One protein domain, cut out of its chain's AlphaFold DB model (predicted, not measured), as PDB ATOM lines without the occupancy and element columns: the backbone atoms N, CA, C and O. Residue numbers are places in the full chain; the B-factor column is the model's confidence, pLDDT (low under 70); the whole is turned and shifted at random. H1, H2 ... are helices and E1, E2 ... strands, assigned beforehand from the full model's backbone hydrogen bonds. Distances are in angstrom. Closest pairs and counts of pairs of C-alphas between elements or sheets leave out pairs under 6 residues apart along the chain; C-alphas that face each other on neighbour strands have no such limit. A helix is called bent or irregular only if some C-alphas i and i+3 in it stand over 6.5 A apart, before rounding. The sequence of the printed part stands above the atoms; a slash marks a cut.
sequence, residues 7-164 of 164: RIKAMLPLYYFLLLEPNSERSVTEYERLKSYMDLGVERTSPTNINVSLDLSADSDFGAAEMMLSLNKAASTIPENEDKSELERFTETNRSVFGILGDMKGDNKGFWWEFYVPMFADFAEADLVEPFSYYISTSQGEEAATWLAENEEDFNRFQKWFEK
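This is residues 7 to 164 of the 164 residues of an uncharacterized protein of Salinimicrobium catena (UniProt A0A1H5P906). A rounded cluster of mostly crossed helices, in which H3, H4, H6 and H8 follow one another along the longest axis and H5 crosses H4, has the helical hairpin H1 H2 over one side, where H1 packs on H5 and H6. H4, the longest helix, is nearest to the middle; the small strand hairpin E1 E2 lies at one end, next to H3, and H7 and H8 lie at the opposite end, packed on H6. The printed part has 158 residues, with eight named helices and two named strands in the order H1 H2 E1 E2 H3 H4 H5 H6 H7 H8; the sheet E1 - E2 is antiparallel, and the class is mostly helix. The whole is compact, with a radius of gyration of the C-alphas of 15.7 A and spans of 41 by 39 by 27 A.

H1, residues 7 to 20, begins at C-alpha 7 (26.969, -78.512, 199.020) and is 20.6 A long; it is neither bent nor irregular, but only just: C-alphas 10 and 13 are 6.4 A apart. H2, residues 25 to 38, is 21.0 A long. The strands are E1, residues 42 to 44, and E2, residues 50 to 52. H3, residues 63 to 75, is 18.4 A long. H4, residues 86 to 104, is 27.0 A long and begins at C-alpha 86 (30.686, -59.206, 203.939). H5, residues 111 to 125, is 21.0 A long and only just irregular: C-alphas 115 and 118 are 6.6 A apart. H6 holds residues 129 to 136 and H7 residues 142 to 150. H8, residues 152 to 162, is 14.9 A long and ends at C-alpha 162 (25.402, -62.268, 179.965).

H1 and H6 are the hub, touching four helices each. H1 and H2 form a helical hairpin and touch, with C-alphas 11 and 34 closest at 5.9 A, at a shallow tilt of 28 degrees, opposite ways. With residues 9 to 13 alone H1 touches H5, C-alphas 12 and 116 being closest at 6.4 A. With residues 15 to 19 alone it touches H6, C-alphas 18 and 136 being closest at 5.3 A. H1 and H3 only just touch, only at their ends, with 3 pairs of C-alphas within 8 A, the closest being 8 and 66 at 6.6 A. H1 and H4 are apart. E1 and E2 form a hairpin, with N 43 and O 51 at 2.9 A and N 51 and O 43 at 2.8 A, within hydrogen-bond range. The closest C-alphas of E1 and H3 are 42 and 74, at 6.2 A. H3 and H4, also a helical hairpin, touch at a shallow tilt of 23 degrees, opposite ways; C-alphas 65 and 97 are closest at 5.8 A, and H4 uses residues 93 to 101 alone. With residues 95 to 102 alone H4 touches H5, C-alphas 102 and 121 being closest at 4.3 A, at a steep tilt of 62 degrees. With residues 87 to 95 alone it touches H6, C-alphas 91 and 133 being closest at 5.6 A. H6 touches H7, with C-alphas 134 and 144 closest at 5.1 A, and H8, with C-alphas 131 and 155 closest at 5.3 A. Every O i to N i+4 pair is within hydrogen-bond range in H3, H4, H6, H7 and H8; the counts are 8 of 10 in H1, 9 of 10 in H2 and 7 of 11 in H5.

The two C-alphas farthest apart, those of Ser 46 and Lys 164, are 47.9 A apart. The printed part has no cut and ends at the chain's last residue, 164. No link is long; those from E2 to H3 and from H3 to H4 have 10 residues each. The mean pLDDT of the printed part is 89.7, and residue 47 and residues 54 to 59 are under 70.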
ATOM      1  N   ARG A   7      27.267 -79.929 198.819       88.25
ATOM      2  CA  ARG A   7      26.969 -78.512 199.020       88.25
ATOM      3  C   ARG A   7      27.282 -77.722 197.760       88.25
ATOM      4  O   ARG A   7      26.459 -76.905 197.356       88.25
ATOM      5  N   ILE A   8      28.420 -77.979 197.118       92.06
ATOM      6  CA  ILE A   8      28.768 -77.298 195.867       92.06
ATOM      7  C   ILE A   8      27.670 -77.533 194.823       92.06
ATOM      8  O   ILE A   8      27.171 -76.572 194.243       92.06
ATOM      9  N   LYS A   9      27.185 -78.774 194.666       92.00
ATOM     10  CA  LYS A   9      26.069 -79.078 193.753       92.00
ATOM     11  C   LYS A   9      24.774 -78.354 194.136       92.00
ATOM     12  O   LYS A   9      24.016 -77.974 193.251       92.00
ATOM     13  N   ALA A  10      24.528 -78.118 195.424       92.94
ATOM     14  CA  ALA A  10      23.387 -77.329 195.889       92.94
ATOM     15  C   ALA A  10      23.553 -75.813 195.655       92.94
ATOM     16  O   ALA A  10      22.559 -75.121 195.459       92.94
ATOM     17  N   MET A  11      24.784 -75.294 195.636       96.06
ATOM     18  CA  MET A  11      25.079 -73.871 195.421       96.06
ATOM     19  C   MET A  11      25.007 -73.457 193.945       96.06
ATOM     20  O   MET A  11      24.472 -72.395 193.640       96.06
ATOM     21  N   LEU A  12      25.499 -74.290 193.021       96.69
ATOM     22  CA  LEU A  12      25.491 -74.011 191.574       96.69
ATOM     23  C   LEU A  12      24.122 -73.552 191.014       96.69
ATOM     24  O   LEU A  12      24.082 -72.527 190.330       96.69
ATOM     25  N   PRO A  13      22.990 -74.230 191.300       97.19
ATOM     26  CA  PRO A  13      21.686 -73.797 190.808       97.19
ATOM     27  C   PRO A  13      21.185 -72.530 191.511       97.19
ATOM     28  O   PRO A  13      20.438 -71.773 190.901       97.19
ATOM     29  N   LEU A  14      21.599 -72.267 192.758       97.75
ATOM     30  CA  LEU A  14      21.242 -71.035 193.469       97.75
ATOM     31  C   LEU A  14      21.920 -69.823 192.841       97.75
ATOM     32  O   LEU A  14      21.252 -68.835 192.562       97.75
ATOM     33  N   TYR A  15      23.215 -69.919 192.540       98.12
ATOM     34  CA  TYR A  15      23.911 -68.881 191.781       98.12
ATOM     35  C   TYR A  15      23.234 -68.605 190.439       98.12
ATOM     36  O   TYR A  15      23.026 -67.450 190.083       98.12
ATOM     37  N   TYR A  16      22.868 -69.660 189.708       97.25
ATOM     38  CA  TYR A  16      22.186 -69.514 188.424       97.25
ATOM     39  C   TYR A  16      20.797 -68.880 188.580       97.25
ATOM     40  O   TYR A  16      20.413 -68.027 187.789       97.25
ATOM     41  N   PHE A  17      20.045 -69.244 189.621       97.81
ATOM     42  CA  PHE A  17      18.773 -68.596 189.932       97.81
ATOM     43  C   PHE A  17      18.955 -67.101 190.226       97.81
ATOM     44  O   PHE A  17      18.244 -66.284 189.649       97.81
ATOM     45  N   LEU A  18      19.925 -66.741 191.068       98.00
ATOM     46  CA  LEU A  18      20.188 -65.347 191.438       98.00
ATOM     47  C   LEU A  18      20.743 -64.522 190.270       98.00
ATOM     48  O   LEU A  18      20.508 -63.323 190.206       98.00
ATOM     49  N   LEU A  19      21.427 -65.154 189.312       96.69
ATOM     50  CA  LEU A  19      21.800 -64.524 188.045       96.69
ATOM     51  C   LEU A  19      20.562 -64.105 187.234       96.69
ATOM     52  O   LEU A  19      20.523 -63.022 186.653       96.69
ATOM     53  N   LEU A  20      19.545 -64.967 187.177       96.00
ATOM     54  CA  LEU A  20      18.321 -64.706 186.416       96.00
ATOM     55  C   LEU A  20      17.357 -63.767 187.150       96.00
ATOM     56  O   LEU A  20      16.665 -62.970 186.520       96.00
ATOM     57  N   GLU A  21      17.303 -63.869 188.475       96.12
ATOM     58  CA  GLU A  21      16.429 -63.086 189.345       96.12
ATOM     59  C   GLU A  21      17.239 -62.469 190.497       96.12
ATOM     60  O   GLU A  21      17.130 -62.932 191.631       96.12
ATOM     61  N   PRO A  22      18.039 -61.417 190.251       94.38
ATOM     62  CA  PRO A  22      18.912 -60.829 191.277       94.38
ATOM     63  C   PRO A  22      18.159 -59.961 192.296       94.38
ATOM     64  O   PRO A  22      18.639 -59.746 193.407       94.38
ATOM     65  N   ASN A  23      16.978 -59.454 191.918       94.38
ATOM     66  CA  ASN A  23      16.225 -58.456 192.675       94.38
ATOM     67  C   ASN A  23      14.715 -58.756 192.677       94.38
ATOM     68  O   ASN A  23      13.895 -58.032 192.111       94.38
ATOM     69  N   SER A  24      14.351 -59.886 193.280       94.62
ATOM     70  CA  SER A  24      12.968 -60.298 193.546       94.62
ATOM     71  C   SER A  24      12.782 -60.687 195.017       94.62
ATOM     72  O   SER A  24      13.750 -60.993 195.710       94.62
ATOM     73  N   GLU A  25      11.546 -60.764 195.518       93.75
ATOM     74  CA  GLU A  25      11.307 -61.253 196.893       93.75
ATOM     75  C   GLU A  25      11.909 -62.652 197.128       93.75
ATOM     76  O   GLU A  25      12.426 -62.952 198.204       93.75
ATOM     77  N   ARG A  26      11.900 -63.508 196.097       95.19
ATOM     78  CA  ARG A  26      12.492 -64.853 196.164       95.19
ATOM     79  C   ARG A  26      14.016 -64.814 196.197       95.19
ATOM     80  O   ARG A  26      14.614 -65.639 196.879       95.19
ATOM     81  N   SER A  27      14.633 -63.854 195.511       96.62
ATOM     82  CA  SER A  27      16.090 -63.690 195.504       96.62
ATOM     83  C   SER A  27      16.658 -63.438 196.900       96.62
ATOM     84  O   SER A  27      17.684 -64.017 197.235       96.62
ATOM     85  N   VAL A  28      15.926 -62.723 197.764       96.56
ATOM     86  CA  VAL A  28      16.312 -62.536 199.171       96.56
ATOM     87  C   VAL A  28      16.447 -63.885 199.879       96.56
ATOM     88  O   VAL A  28      17.447 -64.161 200.532       96.56
ATOM     89  N   THR A  29      15.458 -64.765 199.701       96.31
ATOM     90  CA  THR A  29      15.437 -66.080 200.361       96.31
ATOM     91  C   THR A  29      16.497 -67.030 199.806       96.31
ATOM     92  O   THR A  29      17.128 -67.769 200.562       96.31
ATOM     93  N   GLU A  30      16.694 -67.044 198.488       97.12
ATOM     94  CA  GLU A  30      17.663 -67.944 197.856       97.12
ATOM     95  C   GLU A  30      19.112 -67.471 198.044       97.12
ATOM     96  O   GLU A  30      20.008 -68.308 198.165       97.12
ATOM     97  N   TYR A  31      19.348 -66.161 198.167       97.38
ATOM     98  CA  TYR A  31      20.647 -65.615 198.557       97.38
ATOM     99  C   TYR A  31      21.023 -66.039 199.980       97.38
ATOM    100  O   TYR A  31      22.110 -66.569 200.207       97.38
ATOM    101  N   GLU A  32      20.096 -65.911 200.932       95.56
ATOM    102  CA  GLU A  32      20.308 -66.380 202.305       95.56
ATOM    103  C   GLU A  32      20.554 -67.894 202.361       95.56
ATOM    104  O   GLU A  32      21.416 -68.382 203.096       95.56
ATOM    105  N   ARG A  33      19.860 -68.670 201.519       95.50
ATOM    106  CA  ARG A  33      20.126 -70.107 201.386       95.50
ATOM    107  C   ARG A  33      21.536 -70.373 200.857       95.50
ATOM    108  O   ARG A  33      22.229 -71.221 201.421       95.50
ATOM    109  N   LEU A  34      21.971 -69.656 199.825       96.62
ATOM    110  CA  LEU A  34      23.324 -69.761 199.279       96.62
ATOM    111  C   LEU A  34      24.382 -69.463 200.354       96.62
ATOM    112  O   LEU A  34      25.309 -70.254 200.540       96.62
ATOM    113  N   LYS A  35      24.205 -68.380 201.114       94.00
ATOM    114  CA  LYS A  35      25.066 -68.010 202.247       94.00
ATOM    115  C   LYS A  35      25.081 -69.078 203.336       94.00
ATOM    116  O   LYS A  35      26.151 -69.463 203.802       94.00
ATOM    117  N   SER A  36      23.918 -69.633 203.677       92.19
ATOM    118  CA  SER A  36      23.823 -70.709 204.670       92.19
ATOM    119  C   SER A  36      24.650 -71.934 204.279       92.19
ATOM    120  O   SER A  36      25.245 -72.570 205.144       92.19
ATOM    121  N   TYR A  37      24.740 -72.240 202.982       91.69
ATOM    122  CA  TYR A  37      25.576 -73.319 202.471       91.69
ATOM    123  C   TYR A  37      27.060 -72.996 202.597       91.69
ATOM    124  O   TYR A  37      27.811 -73.824 203.117       91.69
ATOM    125  N   MET A  38      27.486 -71.794 202.211       90.38
ATOM    126  CA  MET A  38      28.879 -71.358 202.388       90.38
ATOM    127  C   MET A  38      29.362 -71.478 203.833       90.38
ATOM    128  O   MET A  38      30.517 -71.820 204.073       90.38
ATOM    129  N   ASP A  39      28.456 -71.262 204.782       86.31
ATOM    130  CA  ASP A  39      28.752 -71.270 206.208       86.31
ATOM    131  C   ASP A  39      28.794 -72.676 206.832       86.31
ATOM    132  O   ASP A  39      29.263 -72.833 207.962       86.31
ATOM    133  N   LEU A  40      28.356 -73.718 206.114       85.00
ATOM    134  CA  LEU A  40      28.402 -75.095 206.610       85.00
ATOM    135  C   LEU A  40      29.841 -75.586 206.838       85.00
ATOM    136  O   LEU A  40      30.766 -75.284 206.084       85.00
ATOM    137  N   GLY A  41      30.008 -76.439 207.850       73.81
ATOM    138  CA  GLY A  41      31.256 -77.167 208.095       73.81
ATOM    139  C   GLY A  41      32.326 -76.384 208.857       73.81
ATOM    140  O   GLY A  41      33.374 -76.955 209.148       73.81
ATOM    141  N   VAL A  42      32.071 -75.127 209.232       77.75
ATOM    142  CA  VAL A  42      32.982 -74.329 210.062       77.75
ATOM    143  C   VAL A  42      32.250 -73.813 211.292       77.75
ATOM    144  O   VAL A  42      31.304 -73.039 211.193       77.75
ATOM    145  N   GLU A  43      32.732 -74.204 212.466       75.44
ATOM    146  CA  GLU A  43      32.216 -73.728 213.746       75.44
ATOM    147  C   GLU A  43      33.338 -73.069 214.545       75.44
ATOM    148  O   GLU A  43      34.354 -73.691 214.874       75.44
ATOM    149  N   ARG A  44      33.153 -71.797 214.904       70.69
ATOM    150  CA  ARG A  44      34.051 -71.123 215.843       70.69
ATOM    151  C   ARG A  44      33.705 -71.581 217.257       70.69
ATOM    152  O   ARG A  44      32.645 -71.253 217.778       70.69
ATOM    153  N   THR A  45      34.605 -72.335 217.879       72.88
ATOM    154  CA  THR A  45      34.400 -72.888 219.231       72.88
ATOM    155  C   THR A  45      35.026 -72.015 220.317       72.88
ATOM    156  O   THR A  45      34.640 -72.102 221.481       72.88
ATOM    157  N   SER A  46      35.968 -71.140 219.953       70.88
ATOM    158  CA  SER A  46      36.519 -70.100 220.828       70.88
ATOM    159  C   SER A  46      37.129 -68.947 220.003       70.88
ATOM    160  O   SER A  46      37.236 -69.059 218.779       70.88
ATOM    161  N   PRO A  47      37.576 -67.839 220.629       67.31
ATOM    162  CA  PRO A  47      38.274 -66.765 219.922       67.31
ATOM    163  C   PRO A  47      39.501 -67.233 219.124       67.31
ATOM    164  O   PRO A  47      39.806 -66.628 218.103       67.31
ATOM    165  N   THR A  48      40.162 -68.313 219.552       70.06
ATOM    166  CA  THR A  48      41.393 -68.842 218.939       70.06
ATOM    167  C   THR A  48      41.214 -70.199 218.258       70.06
ATOM    168  O   THR A  48      42.133 -70.647 217.580       70.06
ATOM    169  N   ASN A  49      40.073 -70.874 218.447       71.81
ATOM    170  CA  ASN A  49      39.854 -72.235 217.960       71.81
ATOM    171  C   ASN A  49      38.689 -72.280 216.970       71.81
ATOM    172  O   ASN A  49      37.547 -71.936 217.295       71.81
ATOM    173  N   ILE A  50      38.983 -72.783 215.776       75.69
ATOM    174  CA  ILE A  50      38.020 -73.027 214.707       75.69
ATOM    175  C   ILE A  50      37.979 -74.535 214.478       75.69
ATOM    176  O   ILE A  50      39.020 -75.161 214.280       75.69
ATOM    177  N   ASN A  51      36.786 -75.119 214.535       75.81
ATOM    178  CA  ASN A  51      36.569 -76.504 214.150       75.81
ATOM    179  C   ASN A  51      36.120 -76.543 212.689       75.81
ATOM    180  O   ASN A  51      35.160 -75.864 212.321       75.81
ATOM    181  N   VAL A  52      36.809 -77.336 211.869       77.12
ATOM    182  CA  VAL A  52      36.466 -77.536 210.459       77.12
ATOM    183  C   VAL A  52      36.079 -78.996 210.268       77.12
ATOM    184  O   VAL A  52      36.912 -79.895 210.380       77.12
ATOM    185  N   SER A  53      34.804 -79.226 209.988       72.06
ATOM    186  CA  SER A  53      34.251 -80.545 209.706       72.06
ATOM    187  C   SER A  53      34.339 -80.806 208.208       72.06
ATOM    188  O   SER A  53      33.525 -80.309 207.432       72.06
ATOM    189  N   LEU A  54      35.341 -81.585 207.802       67.25
ATOM    190  CA  LEU A  54      35.494 -82.053 206.427       67.25
ATOM    191  C   LEU A  54      35.060 -83.511 206.339       67.25
ATOM    192  O   LEU A  54      35.674 -84.387 206.950       67.25
ATOM    193  N   ASP A  55      34.023 -83.775 205.552       64.81
ATOM    194  CA  ASP A  55      33.697 -85.136 205.154       64.81
ATOM    195  C   ASP A  55      34.475 -85.486 203.880       64.81
ATOM    196  O   ASP A  55      34.017 -85.262 202.762       64.81
ATOM    197  N   LEU A  56      35.690 -86.004 204.070       62.16
ATOM    198  CA  LEU A  56      36.545 -86.501 202.986       62.16
ATOM    199  C   LEU A  56      36.179 -87.935 202.565       62.16
ATOM    200  O   LEU A  56      36.869 -88.517 201.735       62.16
ATOM    201  N   SER A  57      35.145 -88.535 203.173       55.94
ATOM    202  CA  SER A  57      34.720 -89.905 202.865       55.94
ATOM    203  C   SER A  57      33.777 -89.985 201.665       55.94
ATOM    204  O   SER A  57      33.549 -91.072 201.132       55.94
ATOM    205  N   ALA A  58      33.260 -88.841 201.214       54.66
ATOM    206  CA  ALA A  58      32.565 -88.742 199.948       54.66
ATOM    207  C   ALA A  58      33.600 -88.723 198.818       54.66
ATOM    208  O   ALA A  58      34.351 -87.758 198.680       54.66
ATOM    209  N   ASP A  59      33.595 -89.768 197.989       58.09
ATOM    210  CA  ASP A  59      34.180 -89.795 196.641       58.09
ATOM    211  C   ASP A  59      33.386 -88.806 195.753       58.09
ATOM    212  O   ASP A  59      32.641 -89.168 194.845       58.09
ATOM    213  N   SER A  60      33.399 -87.531 196.148       73.19
ATOM    214  CA  SER A  60      32.681 -86.445 195.505       73.19
ATOM    215  C   SER A  60      33.629 -85.820 194.507       73.19
ATOM    216  O   SER A  60      34.675 -85.292 194.888       73.19
ATOM    217  N   ASP A  61      33.221 -85.800 193.240       83.81
ATOM    218  CA  ASP A  61      33.937 -85.100 192.172       83.81
ATOM    219  C   ASP A  61      34.216 -83.625 192.530       83.81
ATOM    220  O   ASP A  61      35.072 -83.005 191.915       83.81
ATOM    221  N   PHE A  62      33.537 -83.057 193.539       88.69
ATOM    222  CA  PHE A  62      33.689 -81.684 194.033       88.69
ATOM    223  C   PHE A  62      34.515 -81.551 195.327       88.69
ATOM    224  O   PHE A  62      34.558 -80.467 195.910       88.69
ATOM    225  N   GLY A  63      35.192 -82.606 195.792       87.69
ATOM    226  CA  GLY A  63      35.871 -82.624 197.095       87.69
ATOM    227  C   GLY A  63      36.885 -81.492 197.314       87.69
ATOM    228  O   GLY A  63      36.927 -80.900 198.394       87.69
ATOM    229  N   ALA A  64      37.662 -81.119 196.290       88.50
ATOM    230  CA  ALA A  64      38.604 -80.001 196.405       88.50
ATOM    231  C   ALA A  64      37.895 -78.638 196.519       88.50
ATOM    232  O   ALA A  64      38.326 -77.790 197.300       88.50
ATOM    233  N   ALA A  65      36.772 -78.443 195.819       90.88
ATOM    234  CA  ALA A  65      35.945 -77.245 195.958       90.88
ATOM    235  C   ALA A  65      35.279 -77.165 197.345       90.88
ATOM    236  O   ALA A  65      35.249 -76.097 197.954       90.88
ATOM    237  N   GLU A  66      34.818 -78.298 197.886       89.19
ATOM    238  CA  GLU A  66      34.283 -78.377 199.252       89.19
ATOM    239  C   GLU A  66      35.336 -78.010 200.305       89.19
ATOM    240  O   GLU A  66      35.057 -77.240 201.228       89.19
ATOM    241  N   MET A  67      36.560 -78.523 200.153       86.75
ATOM    242  CA  MET A  67      37.677 -78.191 201.036       86.75
ATOM    243  C   MET A  67      38.040 -76.706 200.945       86.75
ATOM    244  O   MET A  67      38.188 -76.059 201.983       86.75
ATOM    245  N   MET A  68      38.142 -76.157 199.731       89.25
ATOM    246  CA  MET A  68      38.446 -74.740 199.508       89.25
ATOM    247  C   MET A  68      37.418 -73.831 200.190       89.25
ATOM    248  O   MET A  68      37.787 -72.894 200.896       89.25
ATOM    249  N   LEU A  69      36.129 -74.142 200.043       90.00
ATOM    250  CA  LEU A  69      35.050 -73.376 200.658       90.00
ATOM    251  C   LEU A  69      35.143 -73.384 202.194       90.00
ATOM    252  O   LEU A  69      35.062 -72.331 202.827       90.00
ATOM    253  N   SER A  70      35.395 -74.547 202.795       88.00
ATOM    254  CA  SER A  70      35.562 -74.667 204.249       88.00
ATOM    255  C   SER A  70      36.809 -73.935 204.768       88.00
ATOM    256  O   SER A  70      36.760 -73.306 205.825       88.00
ATOM    257  N   LEU A  71      37.923 -73.962 204.027       87.00
ATOM    258  CA  LEU A  71      39.134 -73.216 204.385       87.00
ATOM    259  C   LEU A  71      38.920 -71.700 204.300       87.00
ATOM    260  O   LEU A  71      39.326 -70.985 205.215       87.00
ATOM    261  N   ASN A  72      38.235 -71.215 203.261       87.62
ATOM    262  CA  ASN A  72      37.897 -69.797 203.125       87.62
ATOM    263  C   ASN A  72      36.992 -69.313 204.257       87.62
ATOM    264  O   ASN A  72      37.257 -68.267 204.852       87.62
ATOM    265  N   LYS A  73      35.972 -70.096 204.626       86.56
ATOM    266  CA  LYS A  73      35.111 -69.754 205.762       86.56
ATOM    267  C   LYS A  73      35.878 -69.752 207.086       86.56
ATOM    268  O   LYS A  73      35.653 -68.882 207.923       86.56
ATOM    269  N   ALA A  74      36.815 -70.679 207.291       84.44
ATOM    270  CA  ALA A  74      37.681 -70.644 208.467       84.44
ATOM    271  C   ALA A  74      38.549 -69.373 208.475       84.44
ATOM    272  O   ALA A  74      38.560 -68.645 209.469       84.44
ATOM    273  N   ALA A  75      39.195 -69.052 207.350       83.88
ATOM    274  CA  ALA A  75      40.021 -67.856 207.198       83.88
ATOM    275  C   ALA A  75      39.233 -66.558 207.436       83.88
ATOM    276  O   ALA A  75      39.748 -65.628 208.060       83.88
ATOM    277  N   SER A  76      37.962 -66.502 207.026       79.94
ATOM    278  CA  SER A  76      37.118 -65.320 207.217       79.94
ATOM    279  C   SER A  76      36.786 -65.023 208.685       79.94
ATOM    280  O   SER A  76      36.288 -63.940 208.971       79.94
ATOM    281  N   THR A  77      37.017 -65.969 209.604       76.44
ATOM    282  CA  THR A  77      36.762 -65.805 211.052       76.44
ATOM    283  C   THR A  77      37.988 -65.359 211.857       76.44
ATOM    284  O   THR A  77      37.887 -65.163 213.072       76.44
ATOM    285  N   ILE A  78      39.138 -65.210 211.194       77.81
ATOM    286  CA  ILE A  78      40.407 -64.804 211.803       77.81
ATOM    287  C   ILE A  78      40.481 -63.257 211.843       77.81
ATOM    288  O   ILE A  78      40.064 -62.628 210.863       77.81
ATOM    289  N   PRO A  79      40.983 -62.633 212.934       74.00
ATOM    290  CA  PRO A  79      40.986 -61.176 213.105       74.00
ATOM    291  C   PRO A  79      41.598 -60.362 211.959       74.00
ATOM    292  O   PRO A  79      41.101 -59.288 211.653       74.00
ATOM    293  N   GLU A  80      42.632 -60.864 211.276       73.69
ATOM    294  CA  GLU A  80      43.289 -60.152 210.167       73.69
ATOM    295  C   GLU A  80      42.374 -59.923 208.957       73.69
ATOM    296  O   GLU A  80      42.691 -59.107 208.097       73.69
ATOM    297  N   ASN A  81      41.243 -60.628 208.876       71.31
ATOM    298  CA  ASN A  81      40.246 -60.391 207.843       71.31
ATOM    299  C   ASN A  81      39.117 -59.460 208.310       71.31
ATOM    300  O   ASN A  81      38.249 -59.178 207.496       71.31
ATOM    301  N   GLU A  82      39.063 -58.986 209.565       73.19
ATOM    302  CA  GLU A  82      37.948 -58.170 210.106       73.19
ATOM    303  C   GLU A  82      37.649 -56.901 209.294       73.19
ATOM    304  O   GLU A  82      36.483 -56.531 209.193       73.19
ATOM    305  N   ASP A  83      38.644 -56.325 208.619       81.50
ATOM    306  CA  ASP A  83      38.493 -55.088 207.841       81.50
ATOM    307  C   ASP A  83      37.676 -55.245 206.542       81.50
ATOM    308  O   ASP A  83      37.222 -54.248 205.985       81.50
ATOM    309  N   LYS A  84      37.466 -56.476 206.053       83.50
ATOM    310  CA  LYS A  84      36.691 -56.730 204.824       83.50
ATOM    311  C   LYS A  84      35.187 -56.705 205.081       83.50
ATOM    312  O   LYS A  84      34.696 -57.358 206.010       83.50
ATOM    313  N   SER A  85      34.434 -56.056 204.206       89.19
ATOM    314  CA  SER A  85      32.976 -56.169 204.145       89.19
ATOM    315  C   SER A  85      32.531 -57.618 203.920       89.19
ATOM    316  O   SER A  85      33.296 -58.504 203.519       89.19
ATOM    317  N   GLU A  86      31.260 -57.889 204.194       89.38
ATOM    318  CA  GLU A  86      30.686 -59.206 203.939       89.38
ATOM    319  C   GLU A  86      30.655 -59.545 202.438       89.38
ATOM    320  O   GLU A  86      30.901 -60.700 202.076       89.38
ATOM    321  N   LEU A  87      30.408 -58.552 201.574       92.88
ATOM    322  CA  LEU A  87      30.385 -58.728 200.120       92.88
ATOM    323  C   LEU A  87      31.778 -58.962 199.529       92.88
ATOM    324  O   LEU A  87      31.918 -59.801 198.638       92.88
ATOM    325  N   GLU A  88      32.822 -58.324 200.061       92.88
ATOM    326  CA  GLU A  88      34.203 -58.618 199.656       92.88
ATOM    327  C   GLU A  88      34.569 -60.071 199.978       92.88
ATOM    328  O   GLU A  88      35.046 -60.806 199.113       92.88
ATOM    329  N   ARG A  89      34.265 -60.547 201.195       91.62
ATOM    330  CA  ARG A  89      34.529 -61.949 201.583       91.62
ATOM    331  C   ARG A  89      33.727 -62.943 200.746       91.62
ATOM    332  O   ARG A  89      34.231 -64.015 200.402       91.62
ATOM    333  N   PHE A  90      32.472 -62.609 200.449       94.75
ATOM    334  CA  PHE A  90      31.618 -63.404 199.569       94.75
ATOM    335  C   PHE A  90      32.232 -63.507 198.168       94.75
ATOM    336  O   PHE A  90      32.394 -64.608 197.643       94.75
ATOM    337  N   THR A  91      32.682 -62.383 197.616       95.94
ATOM    338  CA  THR A  91      33.340 -62.311 196.309       95.94
ATOM    339  C   THR A  91      34.645 -63.108 196.265       95.94
ATOM    340  O   THR A  91      34.865 -63.881 195.333       95.94
ATOM    341  N   GLU A  92      35.501 -62.995 197.283       94.31
ATOM    342  CA  GLU A  92      36.746 -63.771 197.385       94.31
ATOM    343  C   GLU A  92      36.486 -65.279 197.477       94.31
ATOM    344  O   GLU A  92      37.182 -66.092 196.851       94.31
ATOM    345  N   THR A  93      35.448 -65.658 198.226       94.88
ATOM    346  CA  THR A  93      35.004 -67.049 198.330       94.88
ATOM    347  C   THR A  93      34.545 -67.564 196.970       94.88
ATOM    348  O   THR A  93      35.005 -68.624 196.539       94.88
ATOM    349  N   ASN A  94      33.716 -66.798 196.257       97.25
ATOM    350  CA  ASN A  94      33.246 -67.146 194.914       97.25
ATOM    351  C   ASN A  94      34.412 -67.282 193.942       97.25
ATOM    352  O   ASN A  94      34.489 -68.271 193.220       97.25
ATOM    353  N   ARG A  95      35.367 -66.345 193.971       97.44
ATOM    354  CA  ARG A  95      36.550 -66.357 193.099       97.44
ATOM    355  C   ARG A  95      37.367 -67.630 193.298       97.44
ATOM    356  O   ARG A  95      37.734 -68.286 192.328       97.44
ATOM    357  N   SER A  96      37.577 -68.017 194.553       95.44
ATOM    358  CA  SER A  96      38.302 -69.240 194.903       95.44
ATOM    359  C   SER A  96      37.559 -70.503 194.463       95.44
ATOM    360  O   SER A  96      38.162 -71.404 193.883       95.44
ATOM    361  N   VAL A  97      36.249 -70.576 194.731       95.50
ATOM    362  CA  VAL A  97      35.419 -71.739 194.385       95.50
ATOM    363  C   VAL A  97      35.284 -71.881 192.868       95.50
ATOM    364  O   VAL A  97      35.416 -72.977 192.340       95.50
ATOM    365  N   PHE A  98      35.054 -70.793 192.142       97.56
ATOM    366  CA  PHE A  98      34.898 -70.834 190.689       97.56
ATOM    367  C   PHE A  98      36.210 -71.169 189.981       97.56
ATOM    368  O   PHE A  98      36.201 -71.978 189.055       97.56
ATOM    369  N   GLY A  99      37.337 -70.641 190.472       96.56
ATOM    370  CA  GLY A  99      38.664 -70.999 189.971       96.56
ATOM    371  C   GLY A  99      38.947 -72.496 190.104       96.56
ATOM    372  O   GLY A  99      39.228 -73.157 189.108       96.56
ATOM    373  N   ILE A 100      38.769 -73.068 191.304       95.12
ATOM    374  CA  ILE A 100      39.030 -74.503 191.507       95.12
ATOM    375  C   ILE A 100      38.058 -75.387 190.713       95.12
ATOM    376  O   ILE A 100      38.448 -76.441 190.220       95.12
ATOM    377  N   LEU A 101      36.804 -74.962 190.527       95.19
ATOM    378  CA  LEU A 101      35.859 -75.661 189.651       95.19
ATOM    379  C   LEU A 101      36.332 -75.681 188.190       95.19
ATOM    380  O   LEU A 101      36.200 -76.712 187.529       95.19
ATOM    381  N   GLY A 102      36.896 -74.574 187.700       95.19
ATOM    382  CA  GLY A 102      37.526 -74.500 186.383       95.19
ATOM    383  C   GLY A 102      38.709 -75.459 186.259       95.19
ATOM    384  O   GLY A 102      38.726 -76.294 185.354       95.19
ATOM    385  N   ASP A 103      39.628 -75.436 187.226       93.94
ATOM    386  CA  ASP A 103      40.803 -76.319 187.251       93.94
ATOM    387  C   ASP A 103      40.416 -77.807 187.253       93.94
ATOM    388  O   ASP A 103      41.038 -78.641 186.592       93.94
ATOM    389  N   MET A 104      39.346 -78.153 187.971       92.38
ATOM    390  CA  MET A 104      38.844 -79.523 188.073       92.38
ATOM    391  C   MET A 104      38.046 -79.978 186.845       92.38
ATOM    392  O   MET A 104      37.781 -81.174 186.703       92.38
ATOM    393  N   LYS A 105      37.635 -79.075 185.945       89.50
ATOM    394  CA  LYS A 105      36.696 -79.398 184.861       89.50
ATOM    395  C   LYS A 105      37.211 -80.471 183.890       89.50
ATOM    396  O   LYS A 105      36.386 -81.182 183.310       89.50
ATOM    397  N   GLY A 106      38.530 -80.585 183.698       84.88
ATOM    398  CA  GLY A 106      39.173 -81.408 182.660       84.88
ATOM    399  C   GLY A 106      38.581 -82.817 182.499       84.88
ATOM    400  O   GLY A 106      37.848 -83.092 181.535       84.88
ATOM    401  N   ASP A 107      38.870 -83.698 183.455       80.75
ATOM    402  CA  ASP A 107      38.448 -85.105 183.409       80.75
ATOM    403  C   ASP A 107      37.020 -85.326 183.930       80.75
ATOM    404  O   ASP A 107      36.391 -86.334 183.607       80.75
ATOM    405  N   ASN A 108      36.460 -84.355 184.656       89.88
ATOM    406  CA  ASN A 108      35.130 -84.461 185.243       89.88
ATOM    407  C   ASN A 108      33.995 -84.245 184.220       89.88
ATOM    408  O   ASN A 108      33.984 -83.292 183.421       89.88
ATOM    409  N   LYS A 109      32.998 -85.139 184.251       91.88
ATOM    410  CA  LYS A 109      31.878 -85.215 183.291       91.88
ATOM    411  C   LYS A 109      30.520 -85.292 183.984       91.88
ATOM    412  O   LYS A 109      30.428 -85.521 185.185       91.88
ATOM    413  N   GLY A 110      29.457 -85.134 183.198       92.56
ATOM    414  CA  GLY A 110      28.077 -85.201 183.671       92.56
ATOM    415  C   GLY A 110      27.451 -83.828 183.898       92.56
ATOM    416  O   GLY A 110      28.102 -82.796 183.764       92.56
ATOM    417  N   PHE A 111      26.163 -83.832 184.253       94.06
ATOM    418  CA  PHE A 111      25.300 -82.648 184.200       94.06
ATOM    419  C   PHE A 111      25.896 -81.404 184.875       94.06
ATOM    420  O   PHE A 111      25.964 -80.351 184.256       94.06
ATOM    421  N   TRP A 112      26.386 -81.518 186.111       94.44
ATOM    422  CA  TRP A 112      26.953 -80.379 186.844       94.44
ATOM    423  C   TRP A 112      28.182 -79.791 186.152       94.44
ATOM    424  O   TRP A 112      28.287 -78.577 185.981       94.44
ATOM    425  N   TRP A 113      29.077 -80.672 185.707       95.25
ATOM    426  CA  TRP A 113      30.318 -80.320 185.036       95.25
ATOM    427  C   TRP A 113      30.105 -79.812 183.613       95.25
ATOM    428  O   TRP A 113      30.974 -79.133 183.085       95.25
ATOM    429  N   GLU A 114      29.017 -80.185 182.950       95.88
ATOM    430  CA  GLU A 114      28.741 -79.814 181.556       95.88
ATOM    431  C   GLU A 114      27.797 -78.620 181.436       95.88
ATOM    432  O   GLU A 114      27.876 -77.894 180.451       95.88
ATOM    433  N   PHE A 115      26.936 -78.396 182.431       96.12
ATOM    434  CA  PHE A 115      25.959 -77.314 182.421       96.12
ATOM    435  C   PHE A 115      26.395 -76.119 183.275       96.12
ATOM    436  O   PHE A 115      26.465 -75.003 182.775       96.12
ATOM    437  N   TYR A 116      26.713 -76.337 184.555       96.81
ATOM    438  CA  TYR A 116      26.973 -75.237 185.490       96.81
ATOM    439  C   TYR A 116      28.437 -74.804 185.513       96.81
ATOM    440  O   TYR A 116      28.730 -73.617 185.412       96.81
ATOM    441  N   VAL A 117      29.362 -75.756 185.663       96.56
ATOM    442  CA  VAL A 117      30.789 -75.449 185.857       96.56
ATOM    443  C   VAL A 117      31.392 -74.587 184.740       96.56
ATOM    444  O   VAL A 117      32.119 -73.662 185.092       96.56
ATOM    445  N   PRO A 118      31.096 -74.796 183.439       96.19
ATOM    446  CA  PRO A 118      31.700 -73.989 182.380       96.19
ATOM    447  C   PRO A 118      31.424 -72.490 182.530       96.19
ATOM    448  O   PRO A 118      32.326 -71.692 182.322       96.19
ATOM    449  N   MET A 119      30.215 -72.111 182.957       95.94
ATOM    450  CA  MET A 119      29.861 -70.710 183.196       95.94
ATOM    451  C   MET A 119      30.696 -70.097 184.325       95.94
ATOM    452  O   MET A 119      31.246 -69.011 184.175       95.94
ATOM    453  N   PHE A 120      30.801 -70.786 185.462       96.75
ATOM    454  CA  PHE A 120      31.545 -70.264 186.611       96.75
ATOM    455  C   PHE A 120      33.055 -70.237 186.358       96.75
ATOM    456  O   PHE A 120      33.724 -69.298 186.781       96.75
ATOM    457  N   ALA A 121      33.582 -71.227 185.633       96.06
ATOM    458  CA  ALA A 121      34.968 -71.223 185.179       96.06
ATOM    459  C   ALA A 121      35.246 -70.011 184.276       96.06
ATOM    460  O   ALA A 121      36.204 -69.283 184.514       96.06
ATOM    461  N   ASP A 122      34.356 -69.728 183.320       96.19
ATOM    462  CA  ASP A 122      34.474 -68.562 182.441       96.19
ATOM    463  C   ASP A 122      34.393 -67.240 183.228       96.19
ATOM    464  O   ASP A 122      35.162 -66.319 182.973       96.19
ATOM    465  N   PHE A 123      33.560 -67.152 184.274       97.50
ATOM    466  CA  PHE A 123      33.577 -65.991 185.177       97.50
ATOM    467  C   PHE A 123      34.920 -65.789 185.876       97.50
ATOM    468  O   PHE A 123      35.354 -64.645 186.031       97.50
ATOM    469  N   ALA A 124      35.566 -66.867 186.319       96.38
ATOM    470  CA  ALA A 124      36.881 -66.795 186.945       96.38
ATOM    471  C   ALA A 124      37.967 -66.385 185.938       96.38
ATOM    472  O   ALA A 124      38.768 -65.502 186.239       96.38
ATOM    473  N   GLU A 125      37.963 -66.970 184.738       95.81
ATOM    474  CA  GLU A 125      38.938 -66.692 183.676       95.81
ATOM    475  C   GLU A 125      38.797 -65.280 183.091       95.81
ATOM    476  O   GLU A 125      39.797 -64.610 182.823       95.81
ATOM    477  N   ALA A 126      37.563 -64.806 182.917       96.00
ATOM    478  CA  ALA A 126      37.260 -63.498 182.344       96.00
ATOM    479  C   ALA A 126      37.273 -62.355 183.373       96.00
ATOM    480  O   ALA A 126      36.946 -61.221 183.008       96.00
ATOM    481  N   ASP A 127      37.630 -62.640 184.630       96.06
ATOM    482  CA  ASP A 127      37.611 -61.698 185.755       96.06
ATOM    483  C   ASP A 127      36.248 -60.997 185.908       96.06
ATOM    484  O   ASP A 127      36.143 -59.772 185.940       96.06
ATOM    485  N   LEU A 128      35.182 -61.805 185.922       98.00
ATOM    486  CA  LEU A 128      33.786 -61.374 186.058       98.00
ATOM    487  C   LEU A 128      33.157 -61.791 187.394       98.00
ATOM    488  O   LEU A 128      31.999 -61.472 187.651       98.00
ATOM    489  N   VAL A 129      33.894 -62.497 188.257       98.38
ATOM    490  CA  VAL A 129      33.358 -63.010 189.531       98.38
ATOM    491  C   VAL A 129      32.899 -61.892 190.458       98.38
ATOM    492  O   VAL A 129      31.895 -62.044 191.146       98.38
ATOM    493  N   GLU A 130      33.623 -60.781 190.483       98.06
ATOM    494  CA  GLU A 130      33.304 -59.630 191.319       98.06
ATOM    495  C   GLU A 130      32.026 -58.913 190.874       98.06
ATOM    496  O   GLU A 130      31.068 -58.927 191.652       98.06
ATOM    497  N   PRO A 131      31.901 -58.415 189.626       98.06
ATOM    498  CA  PRO A 131      30.643 -57.818 189.182       98.06
ATOM    499  C   PRO A 131      29.469 -58.807 189.238       98.06
ATOM    500  O   PRO A 131      28.357 -58.405 189.572       98.06
ATOM    501  N   PHE A 132      29.705 -60.104 189.006       98.44
ATOM    502  CA  PHE A 132      28.698 -61.145 189.223       98.44
ATOM    503  C   PHE A 132      28.253 -61.232 190.691       98.44
ATOM    504  O   PHE A 132      27.054 -61.254 190.962       98.44
ATOM    505  N   SER A 133      29.201 -61.278 191.632       98.25
ATOM    506  CA  SER A 133      28.923 -61.416 193.068       98.25
ATOM    507  C   SER A 133      28.107 -60.234 193.578       98.25
ATOM    508  O   SER A 133      27.089 -60.438 194.229       98.25
ATOM    509  N   TYR A 134      28.482 -59.010 193.201       97.94
ATOM    510  CA  TYR A 134      27.711 -57.818 193.541       97.94
ATOM    511  C   TYR A 134      26.326 -57.812 192.881       97.94
ATOM    512  O   TYR A 134      25.333 -57.497 193.535       97.94
ATOM    513  N   TYR A 135      26.218 -58.227 191.618       97.75
ATOM    514  CA  TYR A 135      24.937 -58.304 190.913       97.75
ATOM    515  C   TYR A 135      23.930 -59.238 191.601       97.75
ATOM    516  O   TYR A 135      22.787 -58.839 191.848       97.75
ATOM    517  N   ILE A 136      24.348 -60.446 191.994       97.81
ATOM    518  CA  ILE A 136      23.463 -61.403 192.683       97.81
ATOM    519  C   ILE A 136      23.122 -60.998 194.126       97.81
ATOM    520  O   ILE A 136      22.165 -61.521 194.696       97.81
ATOM    521  N   SER A 137      23.877 -60.063 194.708       97.62
ATOM    522  CA  SER A 137      23.647 -59.511 196.048       97.62
ATOM    523  C   SER A 137      22.726 -58.286 196.061       97.62
ATOM    524  O   SER A 137      22.432 -57.767 197.135       97.62
ATOM    525  N   THR A 138      22.240 -57.803 194.911       95.69
ATOM    526  CA  THR A 138      21.433 -56.562 194.836       95.69
ATOM    527  C   THR A 138      20.152 -56.588 195.672       95.69
ATOM    528  O   THR A 138      19.728 -55.549 196.172       95.69
ATOM    529  N   SER A 139      19.562 -57.762 195.896       94.06
ATOM    530  CA  SER A 139      18.403 -57.924 196.784       94.06
ATOM    531  C   SER A 139      18.692 -57.724 198.276       94.06
ATOM    532  O   SER A 139      17.753 -57.612 199.062       94.06
ATOM    533  N   GLN A 140      19.964 -57.684 198.678       92.19
ATOM    534  CA  GLN A 140      20.379 -57.645 200.085       92.19
ATOM    535  C   GLN A 140      20.506 -56.228 200.648       92.19
ATOM    536  O   GLN A 140      20.612 -56.052 201.859       92.19
ATOM    537  N   GLY A 141      20.483 -55.205 199.793       87.94
ATOM    538  CA  GLY A 141      20.565 -53.814 200.219       87.94
ATOM    539  C   GLY A 141      21.307 -52.919 199.235       87.94
ATOM    540  O   GLY A 141      21.643 -53.308 198.118       87.94
ATOM    541  N   GLU A 142      21.560 -51.686 199.671       92.62
ATOM    542  CA  GLU A 142      22.099 -50.626 198.813       92.62
ATOM    543  C   GLU A 142      23.597 -50.767 198.523       92.62
ATOM    544  O   GLU A 142      24.050 -50.237 197.512       92.62
ATOM    545  N   GLU A 143      24.363 -51.484 199.353       93.88
ATOM    546  CA  GLU A 143      25.817 -51.662 199.171       93.88
ATOM    547  C   GLU A 143      26.133 -52.240 197.789       93.88
ATOM    548  O   GLU A 143      26.940 -51.688 197.044       93.88
ATOM    549  N   ALA A 144      25.418 -53.300 197.405       95.31
ATOM    550  CA  ALA A 144      25.617 -53.950 196.122       95.31
ATOM    551  C   ALA A 144      25.241 -53.055 194.936       95.31
ATOM    552  O   ALA A 144      25.991 -52.950 193.967       95.31
ATOM    553  N   ALA A 145      24.103 -52.366 195.028       94.31
ATOM    554  CA  ALA A 145      23.670 -51.428 193.997       94.31
ATOM    555  C   ALA A 145      24.634 -50.236 193.856       94.31
ATOM    556  O   ALA A 145      24.899 -49.790 192.742       94.31
ATOM    557  N   THR A 146      25.180 -49.752 194.976       96.38
ATOM    558  CA  THR A 146      26.160 -48.659 195.010       96.38
ATOM    559  C   THR A 146      27.453 -49.087 194.333       96.38
ATOM    560  O   THR A 146      27.910 -48.402 193.423       96.38
ATOM    561  N   TRP A 147      27.986 -50.261 194.685       97.12
ATOM    562  CA  TRP A 147      29.203 -50.779 194.065       97.12
ATOM    563  C   TRP A 147      29.049 -50.929 192.546       97.12
ATOM    564  O   TRP A 147      29.922 -50.496 191.799       97.12
ATOM    565  N   LEU A 148      27.924 -51.471 192.065       96.75
ATOM    566  CA  LEU A 148      27.677 -51.631 190.624       96.75
ATOM    567  C   LEU A 148      27.593 -50.286 189.886       96.75
ATOM    568  O   LEU A 148      28.031 -50.195 188.740       96.75
ATOM    569  N   ALA A 149      27.044 -49.253 190.532       96.62
ATOM    570  CA  ALA A 149      26.978 -47.901 189.979       96.62
ATOM    571  C   ALA A 149      28.342 -47.190 189.988       96.62
ATOM    572  O   ALA A 149      28.615 -46.373 189.116       96.62
ATOM    573  N   GLU A 150      29.208 -47.490 190.956       97.88
ATOM    574  CA  GLU A 150      30.564 -46.930 191.032       97.88
ATOM    575  C   GLU A 150      31.559 -47.665 190.116       97.88
ATOM    576  O   GLU A 150      32.540 -47.070 189.672       97.88
ATOM    577  N   ASN A 151      31.278 -48.927 189.777       97.81
ATOM    578  CA  ASN A 151      32.128 -49.801 188.962       97.81
ATOM    579  C   ASN A 151      31.458 -50.153 187.621       97.81
ATOM    580  O   ASN A 151      31.423 -51.312 187.197       97.81
ATOM    581  N   GLU A 152      30.918 -49.140 186.932       96.88
ATOM    582  CA  GLU A 152      30.168 -49.328 185.682       96.88
ATOM    583  C   GLU A 152      30.965 -50.082 184.609       96.88
ATOM    584  O   GLU A 152      30.380 -50.826 183.827       96.88
ATOM    585  N   GLU A 153      32.288 -49.907 184.522       97.69
ATOM    586  CA  GLU A 153      33.109 -50.606 183.525       97.69
ATOM    587  C   GLU A 153      33.071 -52.128 183.725       97.69
ATOM    588  O   GLU A 153      32.800 -52.872 182.775       97.69
ATOM    589  N   ASP A 154      33.262 -52.587 184.962       97.50
ATOM    590  CA  ASP A 154      33.225 -54.006 185.308       97.50
ATOM    591  C   ASP A 154      31.817 -54.575 185.195       97.50
ATOM    592  O   ASP A 154      31.623 -55.666 184.648       97.50
ATOM    593  N   PHE A 155      30.810 -53.806 185.612       97.31
ATOM    594  CA  PHE A 155      29.431 -54.231 185.442       97.31
ATOM    595  C   PHE A 155      29.039 -54.334 183.960       97.31
ATOM    596  O   PHE A 155      28.452 -55.332 183.546       97.31
ATOM    597  N   ASN A 156      29.455 -53.385 183.118       97.31
ATOM    598  CA  ASN A 156      29.231 -53.438 181.672       97.31
ATOM    599  C   ASN A 156      29.934 -54.639 181.018       97.31
ATOM    600  O   ASN A 156      29.401 -55.231 180.076       97.31
ATOM    601  N   ARG A 157      31.140 -55.010 181.477       97.31
ATOM    602  CA  ARG A 157      31.830 -56.228 181.015       97.31
ATOM    603  C   ARG A 157      31.013 -57.476 181.343       97.31
ATOM    604  O   ARG A 157      30.837 -58.323 180.469       97.31
ATOM    605  N   PHE A 158      30.482 -57.552 182.560       97.56
ATOM    606  CA  PHE A 158      29.610 -58.640 182.990       97.56
ATOM    607  C   PHE A 158      28.293 -58.689 182.199       97.56
ATOM    608  O   PHE A 158      27.922 -59.748 181.699       97.56
ATOM    609  N   GLN A 159      27.622 -57.556 181.982       95.06
ATOM    610  CA  GLN A 159      26.389 -57.502 181.184       95.06
ATOM    611  C   GLN A 159      26.614 -57.971 179.742       95.06
ATOM    612  O   GLN A 159      25.870 -58.806 179.237       95.06
ATOM    613  N   LYS A 160      27.700 -57.519 179.101       95.44
ATOM    614  CA  LYS A 160      28.079 -57.976 177.753       95.44
ATOM    615  C   LYS A 160      28.402 -59.460 177.687       95.44
ATOM    616  O   LYS A 160      28.333 -60.040 176.609       95.44
ATOM    617  N   TRP A 161      28.849 -60.055 178.788       94.31
ATOM    618  CA  TRP A 161      29.009 -61.499 178.866       94.31
ATOM    619  C   TRP A 161      27.641 -62.183 178.918       94.31
ATOM    620  O   TRP A 161      27.412 -63.116 178.159       94.31
ATOM    621  N   PHE A 162      26.724 -61.673 179.745       86.00
ATOM    622  CA  PHE A 162      25.402 -62.268 179.965       86.00
ATOM    623  C   PHE A 162      24.487 -62.207 178.731       86.00
ATOM    624  O   PHE A 162      23.605 -63.044 178.573       86.00
ATOM    625  N   GLU A 163      24.697 -61.231 177.849       86.12
ATOM    626  CA  GLU A 163      23.954 -61.072 176.591       86.12
ATOM    627  C   GLU A 163      24.414 -62.001 175.447       86.12
ATOM    628  O   GLU A 163      23.764 -62.018 174.397       86.12
ATOM    629  N   LYS A 164      25.533 -62.722 175.603       74.56
ATOM    630  CA  LYS A 164      26.063 -63.645 174.579       74.56
ATOM    631  C   LYS A 164      25.309 -64.969 174.542       74.56
ATOM    632  O   LYS A 164      25.151 -65.481 173.410       74.56
TER     633      LYS A 164